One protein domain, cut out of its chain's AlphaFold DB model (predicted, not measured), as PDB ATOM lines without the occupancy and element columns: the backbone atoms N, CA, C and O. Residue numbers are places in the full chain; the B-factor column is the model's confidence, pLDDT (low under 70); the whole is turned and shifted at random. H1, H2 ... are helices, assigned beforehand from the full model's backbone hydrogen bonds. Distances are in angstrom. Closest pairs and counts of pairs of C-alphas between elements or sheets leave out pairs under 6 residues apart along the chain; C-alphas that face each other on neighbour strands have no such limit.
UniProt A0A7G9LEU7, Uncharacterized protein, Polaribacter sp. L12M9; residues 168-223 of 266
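Overview. This is residues 168 to 223 of the 266 residues of an uncharacterized protein of Polaribacter sp. L12M9 (UniProt A0A7G9LEU7). Three helices sit in a loose frame: H1 and H2 run opposite ways side by side, and the longest helix, H3, leads off about perpendicular to H2. Ahead of H1, residues 168 to 180 hold no named element and fold back on themselves. The 56 printed residues hold H1, H2 and H3 in that order and no named strand: all helix, only just compact, close to loose, with a radius of gyration of the C-alphas of 11.7 A, elongated at 32 by 20 by 19 A.

Along the chain. Find C-alpha 181 at (137.842, 293.230, 155.716); there H1 begins and runs to residue 189. H2 covers residues 192 to 201, 14.3 A long. H3, residues 206 to 219, runs 19.9 A to C-alpha 219 at (142.116, 308.535, 149.026).

Arrangement. Look at Ala 187 and Val 195: their C-alphas, 5.7 A apart, are the closest of H1 and H2, which are close but not clearly touching, at a shallow tilt of 29 degrees, opposite ways. H2 and H3 are also close but not clearly touching, about perpendicular at 86 degrees; their closest C-alphas, of Tyr 199 and Arg 206, are 7.0 A apart. H1 and H3 are apart. In H1, H2 and H3 every O i to N i+4 pair is within hydrogen-bond range.

Size, cuts and confidence. The C-alphas of Lys 201 and Lys 223, the two farthest apart, are 34.1 A apart. The printed part has no cut, and both links between helices are tight. Find low confidence, pLDDT under 70, at residues 168 to 170.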
ATOM      1  N   THR A 168     151.696 291.126 154.548       47.22
ATOM      2  CA  THR A 168     150.712 291.892 153.810       47.22
ATOM      3  C   THR A 168     149.381 291.274 154.178       47.22
ATOM      4  O   THR A 168     148.997 290.238 153.636       47.22
ATOM      5  N   LEU A 169     148.721 291.904 155.150       58.00
ATOM      6  CA  LEU A 169     147.303 291.737 155.435       58.00
ATOM      7  C   LEU A 169     146.576 291.548 154.102       58.00
ATOM      8  O   LEU A 169     146.826 292.307 153.159       58.00
ATOM      9  N   LYS A 170     145.756 290.501 154.000       62.00
ATOM     10  CA  LYS A 170     145.034 290.178 152.769       62.00
ATOM     11  C   LYS A 170     144.172 291.385 152.412       62.00
ATOM     12  O   LYS A 170     143.230 291.719 153.120       62.00
ATOM     13  N   LYS A 171     144.555 292.087 151.351       71.62
ATOM     14  CA  LYS A 171     143.809 293.223 150.810       71.62
ATOM     15  C   LYS A 171     142.964 292.691 149.674       71.62
ATOM     16  O   LYS A 171     143.499 292.017 148.794       71.62
ATOM     17  N   ASP A 172     141.680 293.014 149.677       70.44
ATOM     18  CA  ASP A 172     140.827 292.708 148.537       70.44
ATOM     19  C   ASP A 172     141.270 293.569 147.336       70.44
ATOM     20  O   ASP A 172     141.218 294.806 147.423       70.44
ATOM     21  N   PRO A 173     141.725 292.960 146.223       70.81
ATOM     22  CA  PRO A 173     142.177 293.693 145.045       70.81
ATOM     23  C   PRO A 173     141.061 294.491 144.353       70.81
ATOM     24  O   PRO A 173     141.370 295.449 143.644       70.81
ATOM     25  N   ASN A 174     139.790 294.136 144.567       77.12
ATOM     26  CA  ASN A 174     138.626 294.783 143.957       77.12
ATOM     27  C   ASN A 174     138.006 295.873 144.846       77.12
ATOM     28  O   ASN A 174     137.092 296.580 144.420       77.12
ATOM     29  N   SER A 175     138.492 296.035 146.078       77.06
ATOM     30  CA  SER A 175     137.983 297.052 146.997       77.06
ATOM     31  C   SER A 175     138.502 298.453 146.645       77.06
ATOM     32  O   SER A 175     139.682 298.661 146.353       77.06
ATOM     33  N   ARG A 176     137.619 299.463 146.720       80.19
ATOM     34  CA  ARG A 176     138.018 300.883 146.616       80.19
ATOM     35  C   ARG A 176     138.924 301.301 147.785       80.19
ATOM     36  O   ARG A 176     139.750 302.194 147.624       80.19
ATOM     37  N   ILE A 177     138.752 300.672 148.946       83.12
ATOM     38  CA  ILE A 177     139.500 300.923 150.183       83.12
ATOM     39  C   ILE A 177     140.357 299.690 150.449       83.12
ATOM     40  O   ILE A 177     139.830 298.651 150.837       83.12
ATOM     41  N   LYS A 178     141.677 299.805 150.267       84.00
ATOM     42  CA  LYS A 178     142.612 298.672 150.346       84.00
ATOM     43  C   LYS A 178     142.964 298.324 151.786       84.00
ATOM     44  O   LYS A 178     144.056 298.632 152.272       84.00
ATOM     45  N   ILE A 179     142.037 297.657 152.453       81.88
ATOM     46  CA  ILE A 179     142.179 297.185 153.825       81.88
ATOM     47  C   ILE A 179     141.662 295.754 153.961       81.88
ATOM     48  O   ILE A 179     140.901 295.282 153.122       81.88
ATOM     49  N   ASN A 180     142.119 295.053 154.994       84.69
ATOM     50  CA  ASN A 180     141.628 293.724 155.312       84.69
ATOM     51  C   ASN A 180     140.230 293.828 155.939       84.69
ATOM     52  O   ASN A 180     140.060 294.444 156.992       84.69
ATOM     53  N   SER A 181     139.236 293.246 155.270       84.06
ATOM     54  CA  SER A 181     137.842 293.230 155.716       84.06
ATOM     55  C   SER A 181     137.654 292.465 157.020       84.06
ATOM     56  O   SER A 181     136.862 292.890 157.858       84.06
ATOM     57  N   ASP A 182     138.399 291.377 157.209       85.38
ATOM     58  CA  ASP A 182     138.258 290.504 158.374       85.38
ATOM     59  C   ASP A 182     138.751 291.221 159.634       85.38
ATOM     60  O   ASP A 182     138.091 291.183 160.670       85.38
ATOM     61  N   ASP A 183     139.856 291.967 159.518       85.00
ATOM     62  CA  ASP A 183     140.397 292.780 160.615       85.00
ATOM     63  C   ASP A 183     139.406 293.880 161.033       85.00
ATOM     64  O   ASP A 183     139.205 294.124 162.224       85.00
ATOM     65  N   LEU A 184     138.755 294.529 160.060       86.31
ATOM     66  CA  LEU A 184     137.739 295.551 160.328       86.31
ATOM     67  C   LEU A 184     136.486 294.966 160.969       86.31
ATOM     68  O   LEU A 184     135.955 295.540 161.920       86.31
ATOM     69  N   LEU A 185     136.013 293.835 160.449       89.12
ATOM     70  CA  LEU A 185     134.843 293.158 160.982       89.12
ATOM     71  C   LEU A 185     135.097 292.725 162.425       89.12
ATOM     72  O   LEU A 185     134.263 292.972 163.297       89.12
ATOM     73  N   PHE A 186     136.265 292.144 162.700       90.00
ATOM     74  CA  PHE A 186     136.649 291.725 164.041       90.00
ATOM     75  C   PHE A 186     136.674 292.910 165.016       90.00
ATOM     76  O   PHE A 186     136.130 292.815 166.115       90.00
ATOM     77  N   ALA A 187     137.215 294.055 164.589       88.38
ATOM     78  CA  ALA A 187     137.302 295.269 165.401       88.38
ATOM     79  C   ALA A 187     135.943 295.833 165.853       88.38
ATOM     80  O   ALA A 187     135.877 296.491 166.889       88.38
ATOM     81  N   VAL A 188     134.881 295.617 165.069       87.94
ATOM     82  CA  VAL A 188     133.533 296.150 165.342       87.94
ATOM     83  C   VAL A 188     132.648 295.139 166.072       87.94
ATOM     84  O   VAL A 188     131.743 295.529 166.803       87.94
ATOM     85  N   THR A 189     132.895 293.845 165.876       90.94
ATOM     86  CA  THR A 189     132.023 292.770 166.379       90.94
ATOM     87  C   THR A 189     132.450 292.201 167.728       90.94
ATOM     88  O   THR A 189     131.620 291.610 168.414       90.94
ATOM     89  N   HIS A 190     133.716 292.370 168.118       94.81
ATOM     90  CA  HIS A 190     134.278 291.773 169.330       94.81
ATOM     91  C   HIS A 190     134.553 292.806 170.423       94.81
ATOM     92  O   HIS A 190     134.657 294.010 170.182       94.81
ATOM     93  N   SER A 191     134.701 292.320 171.655       94.19
ATOM     94  CA  SER A 191     135.031 293.169 172.795       94.19
ATOM     95  C   SER A 191     136.432 293.792 172.657       94.19
ATOM     96  O   SER A 191     137.324 293.210 172.031       94.19
ATOM     97  N   PRO A 192     136.705 294.944 173.303       91.56
ATOM     98  CA  PRO A 192     138.015 295.599 173.221       91.56
ATOM     99  C   PRO A 192     139.197 294.703 173.631       91.56
ATOM    100  O   PRO A 192     140.303 294.844 173.110       91.56
ATOM    101  N   GLN A 193     138.970 293.772 174.562       92.19
ATOM    102  CA  GLN A 193     139.984 292.831 175.042       92.19
ATOM    103  C   GLN A 193     140.295 291.757 173.992       92.19
ATOM    104  O   GLN A 193     141.463 291.470 173.730       92.19
ATOM    105  N   GLU A 194     139.268 291.214 173.341       93.00
ATOM    106  CA  GLU A 194     139.419 290.251 172.247       93.00
ATOM    107  C   GLU A 194     140.115 290.887 171.044       93.00
ATOM    108  O   GLU A 194     141.037 290.295 170.488       93.00
ATOM    109  N   VAL A 195     139.747 292.123 170.693       90.81
ATOM    110  CA  VAL A 195     140.388 292.891 169.613       90.81
ATOM    111  C   VAL A 195     141.871 293.122 169.902       90.81
ATOM    112  O   VAL A 195     142.715 292.930 169.025       90.81
ATOM    113  N   LYS A 196     142.228 293.465 171.146       90.62
ATOM    114  CA  LYS A 196     143.631 293.617 171.554       90.62
ATOM    115  C   LYS A 196     144.415 292.311 171.397       90.62
ATOM    116  O   LYS A 196     145.530 292.328 170.876       90.62
ATOM    117  N   ASN A 197     143.830 291.187 171.809       92.94
ATOM    118  CA  ASN A 197     144.449 289.867 171.674       92.94
ATOM    119  C   ASN A 197     144.592 289.450 170.204       92.94
ATOM    120  O   ASN A 197     145.620 288.899 169.819       92.94
ATOM    121  N   TYR A 198     143.590 289.750 169.377       90.50
ATOM    122  CA  TYR A 198     143.616 289.514 167.938       90.50
ATOM    123  C   TYR A 198     144.763 290.276 167.270       90.50
ATOM    124  O   TYR A 198     145.589 289.673 166.588       90.50
ATOM    125  N   TYR A 199     144.886 291.578 167.531       88.25
ATOM    126  CA  TYR A 199     145.982 292.372 166.980       88.25
ATOM    127  C   TYR A 199     147.353 291.894 167.465       88.25
ATOM    128  O   TYR A 199     148.271 291.766 166.656       88.25
ATOM    129  N   ALA A 200     147.484 291.527 168.743       90.31
ATOM    130  CA  ALA A 200     148.720 290.956 169.273       90.31
ATOM    131  C   ALA A 200     149.092 289.622 168.596       90.31
ATOM    132  O   ALA A 200     150.256 289.418 168.259       90.31
ATOM    133  N   LYS A 201     148.110 288.743 168.343       91.62
ATOM    134  CA  LYS A 201     148.307 287.437 167.690       91.62
ATOM    135  C   LYS A 201     148.910 287.559 166.289       91.62
ATOM    136  O   LYS A 201     149.688 286.699 165.888       91.62
ATOM    137  N   TYR A 202     148.536 288.598 165.548       85.81
ATOM    138  CA  TYR A 202     148.990 288.816 164.173       85.81
ATOM    139  C   TYR A 202     150.097 289.875 164.056       85.81
ATOM    140  O   TYR A 202     150.433 290.282 162.944       85.81
ATOM    141  N   ASN A 203     150.672 290.318 165.184       86.94
ATOM    142  CA  ASN A 203     151.669 291.395 165.244       86.94
ATOM    143  C   ASN A 203     151.194 292.684 164.547       86.94
ATOM    144  O   ASN A 203     151.973 293.395 163.912       86.94
ATOM    145  N   ILE A 204     149.900 292.978 164.657       84.12
ATOM    146  CA  ILE A 204     149.267 294.162 164.090       84.12
ATOM    147  C   ILE A 204     149.283 295.266 165.145       84.12
ATOM    148  O   ILE A 204     148.860 295.068 166.282       84.12
ATOM    149  N   ASN A 205     149.737 296.454 164.762       86.38
ATOM    150  CA  ASN A 205     149.629 297.637 165.602       86.38
ATOM    151  C   ASN A 205     148.312 298.373 165.307       86.38
ATOM    152  O   ASN A 205     148.020 298.702 164.155       86.38
ATOM    153  N   ARG A 206     147.526 298.660 166.354       83.56
ATOM    154  CA  ARG A 206     146.244 299.377 166.248       83.56
ATOM    155  C   ARG A 206     146.421 300.743 165.584       83.56
ATOM    156  O   ARG A 206     145.618 301.102 164.726       83.56
ATOM    157  N   ASP A 207     147.475 301.472 165.938       85.50
ATOM    158  CA  ASP A 207     147.703 302.824 165.419       85.50
ATOM    159  C   ASP A 207     148.006 302.809 163.918       85.50
ATOM    160  O   ASP A 207     147.507 303.649 163.165       85.50
ATOM    161  N   ASP A 208     148.745 301.801 163.455       85.38
ATOM    162  CA  ASP A 208     149.065 301.632 162.038       85.38
ATOM    163  C   ASP A 208     147.826 301.248 161.220       85.38
ATOM    164  O   ASP A 208     147.635 301.748 160.106       85.38
ATOM    165  N   VAL A 209     146.932 300.428 161.783       83.00
ATOM    166  CA  VAL A 209     145.629 300.113 161.173       83.00
ATOM    167  C   VAL A 209     144.773 301.370 161.067       83.00
ATOM    168  O   VAL A 209     144.279 301.679 159.984       83.00
ATOM    169  N   LEU A 210     144.643 302.142 162.151       84.44
ATOM    170  CA  LEU A 210     143.867 303.386 162.160       84.44
ATOM    171  C   LEU A 210     144.412 304.407 161.158       84.44
ATOM    172  O   LEU A 210     143.648 305.011 160.403       84.44
ATOM    173  N   LYS A 211     145.736 304.552 161.084       88.56
ATOM    174  CA  LYS A 211     146.398 305.422 160.109       88.56
ATOM    175  C   LYS A 211     146.159 304.953 158.674       88.56
ATOM    176  O   LYS A 211     145.900 305.771 157.791       88.56
ATOM    177  N   THR A 212     146.192 303.641 158.443       87.56
ATOM    178  CA  THR A 212     145.884 303.041 157.138       87.56
ATOM    179  C   THR A 212     144.438 303.316 156.737       87.56
ATOM    180  O   THR A 212     144.205 303.790 155.625       87.56
ATOM    181  N   ILE A 213     143.480 303.107 157.646       84.81
ATOM    182  CA  ILE A 213     142.061 303.437 157.442       84.81
ATOM    183  C   ILE A 213     141.919 304.909 157.071       84.81
ATOM    184  O   ILE A 213     141.302 305.238 156.063       84.81
ATOM    185  N   GLN A 214     142.526 305.804 157.851       86.69
ATOM    186  CA  GLN A 214     142.405 307.240 157.634       86.69
ATOM    187  C   GLN A 214     142.947 307.663 156.262       86.69
ATOM    188  O   GLN A 214     142.325 308.478 155.580       86.69
ATOM    189  N   ASN A 215     144.085 307.109 155.842       88.81
ATOM    190  CA  ASN A 215     144.657 307.387 154.528       88.81
ATOM    191  C   ASN A 215     143.763 306.853 153.406       88.81
ATOM    192  O   ASN A 215     143.451 307.592 152.477       88.81
ATOM    193  N   GLN A 216     143.273 305.618 153.524       87.31
ATOM    194  CA  GLN A 216     142.382 305.026 152.525       87.31
ATOM    195  C   GLN A 216     141.026 305.746 152.439       87.31
ATOM    196  O   GLN A 216     140.475 305.898 151.351       87.31
ATOM    197  N   LEU A 217     140.489 306.254 153.550       85.44
ATOM    198  CA  LEU A 217     139.271 307.074 153.552       85.44
ATOM    199  C   LEU A 217     139.481 308.421 152.848       85.44
ATOM    200  O   LEU A 217     138.604 308.871 152.111       85.44
ATOM    201  N   LYS A 218     140.655 309.044 153.021       85.62
ATOM    202  CA  LYS A 218     141.024 310.269 152.292       85.62
ATOM    203  C   LYS A 218     141.192 310.002 150.794       85.62
ATOM    204  O   LYS A 218     140.665 310.759 149.985       85.62
ATOM    205  N   GLU A 219     141.885 308.926 150.426       87.75
ATOM    206  CA  GLU A 219     142.116 308.535 149.026       87.75
ATOM    207  C   GLU A 219     140.822 308.140 148.305       87.75
ATOM    208  O   GLU A 219     140.599 308.525 147.160       87.75
ATOM    209  N   SER A 220     139.943 307.400 148.981       83.12
ATOM    210  CA  SER A 220     138.690 306.906 148.398       83.12
ATOM    211  C   SER A 220     137.639 307.996 148.168       83.12
ATOM    212  O   SER A 220     136.620 307.710 147.525       83.12
ATOM    213  N   ASN A 221     137.887 309.222 148.655       83.88
ATOM    214  CA  ASN A 221     136.993 310.379 148.570       83.88
ATOM    215  C   ASN A 221     135.540 309.990 148.884       83.88
ATOM    216  O   ASN A 221     134.620 310.219 148.090       83.88
ATOM    217  N   LEU A 222     135.358 309.291 150.008       80.69
ATOM    218  CA  LEU A 222     134.064 308.768 150.413       80.69
ATOM    219  C   LEU A 222     133.134 309.940 150.749       80.69
ATOM    220  O   LEU A 222     133.307 310.623 151.759       80.69
ATOM    221  N   LYS A 223     132.136 310.179 149.896       80.19
ATOM    222  CA  LYS A 223     131.069 311.137 150.183       80.19
ATOM    223  C   LYS A 223     130.053 310.461 151.088       80.19
ATOM    224  O   LYS A 223     129.286 309.616 150.636       80.19
TER     225      LYS A 223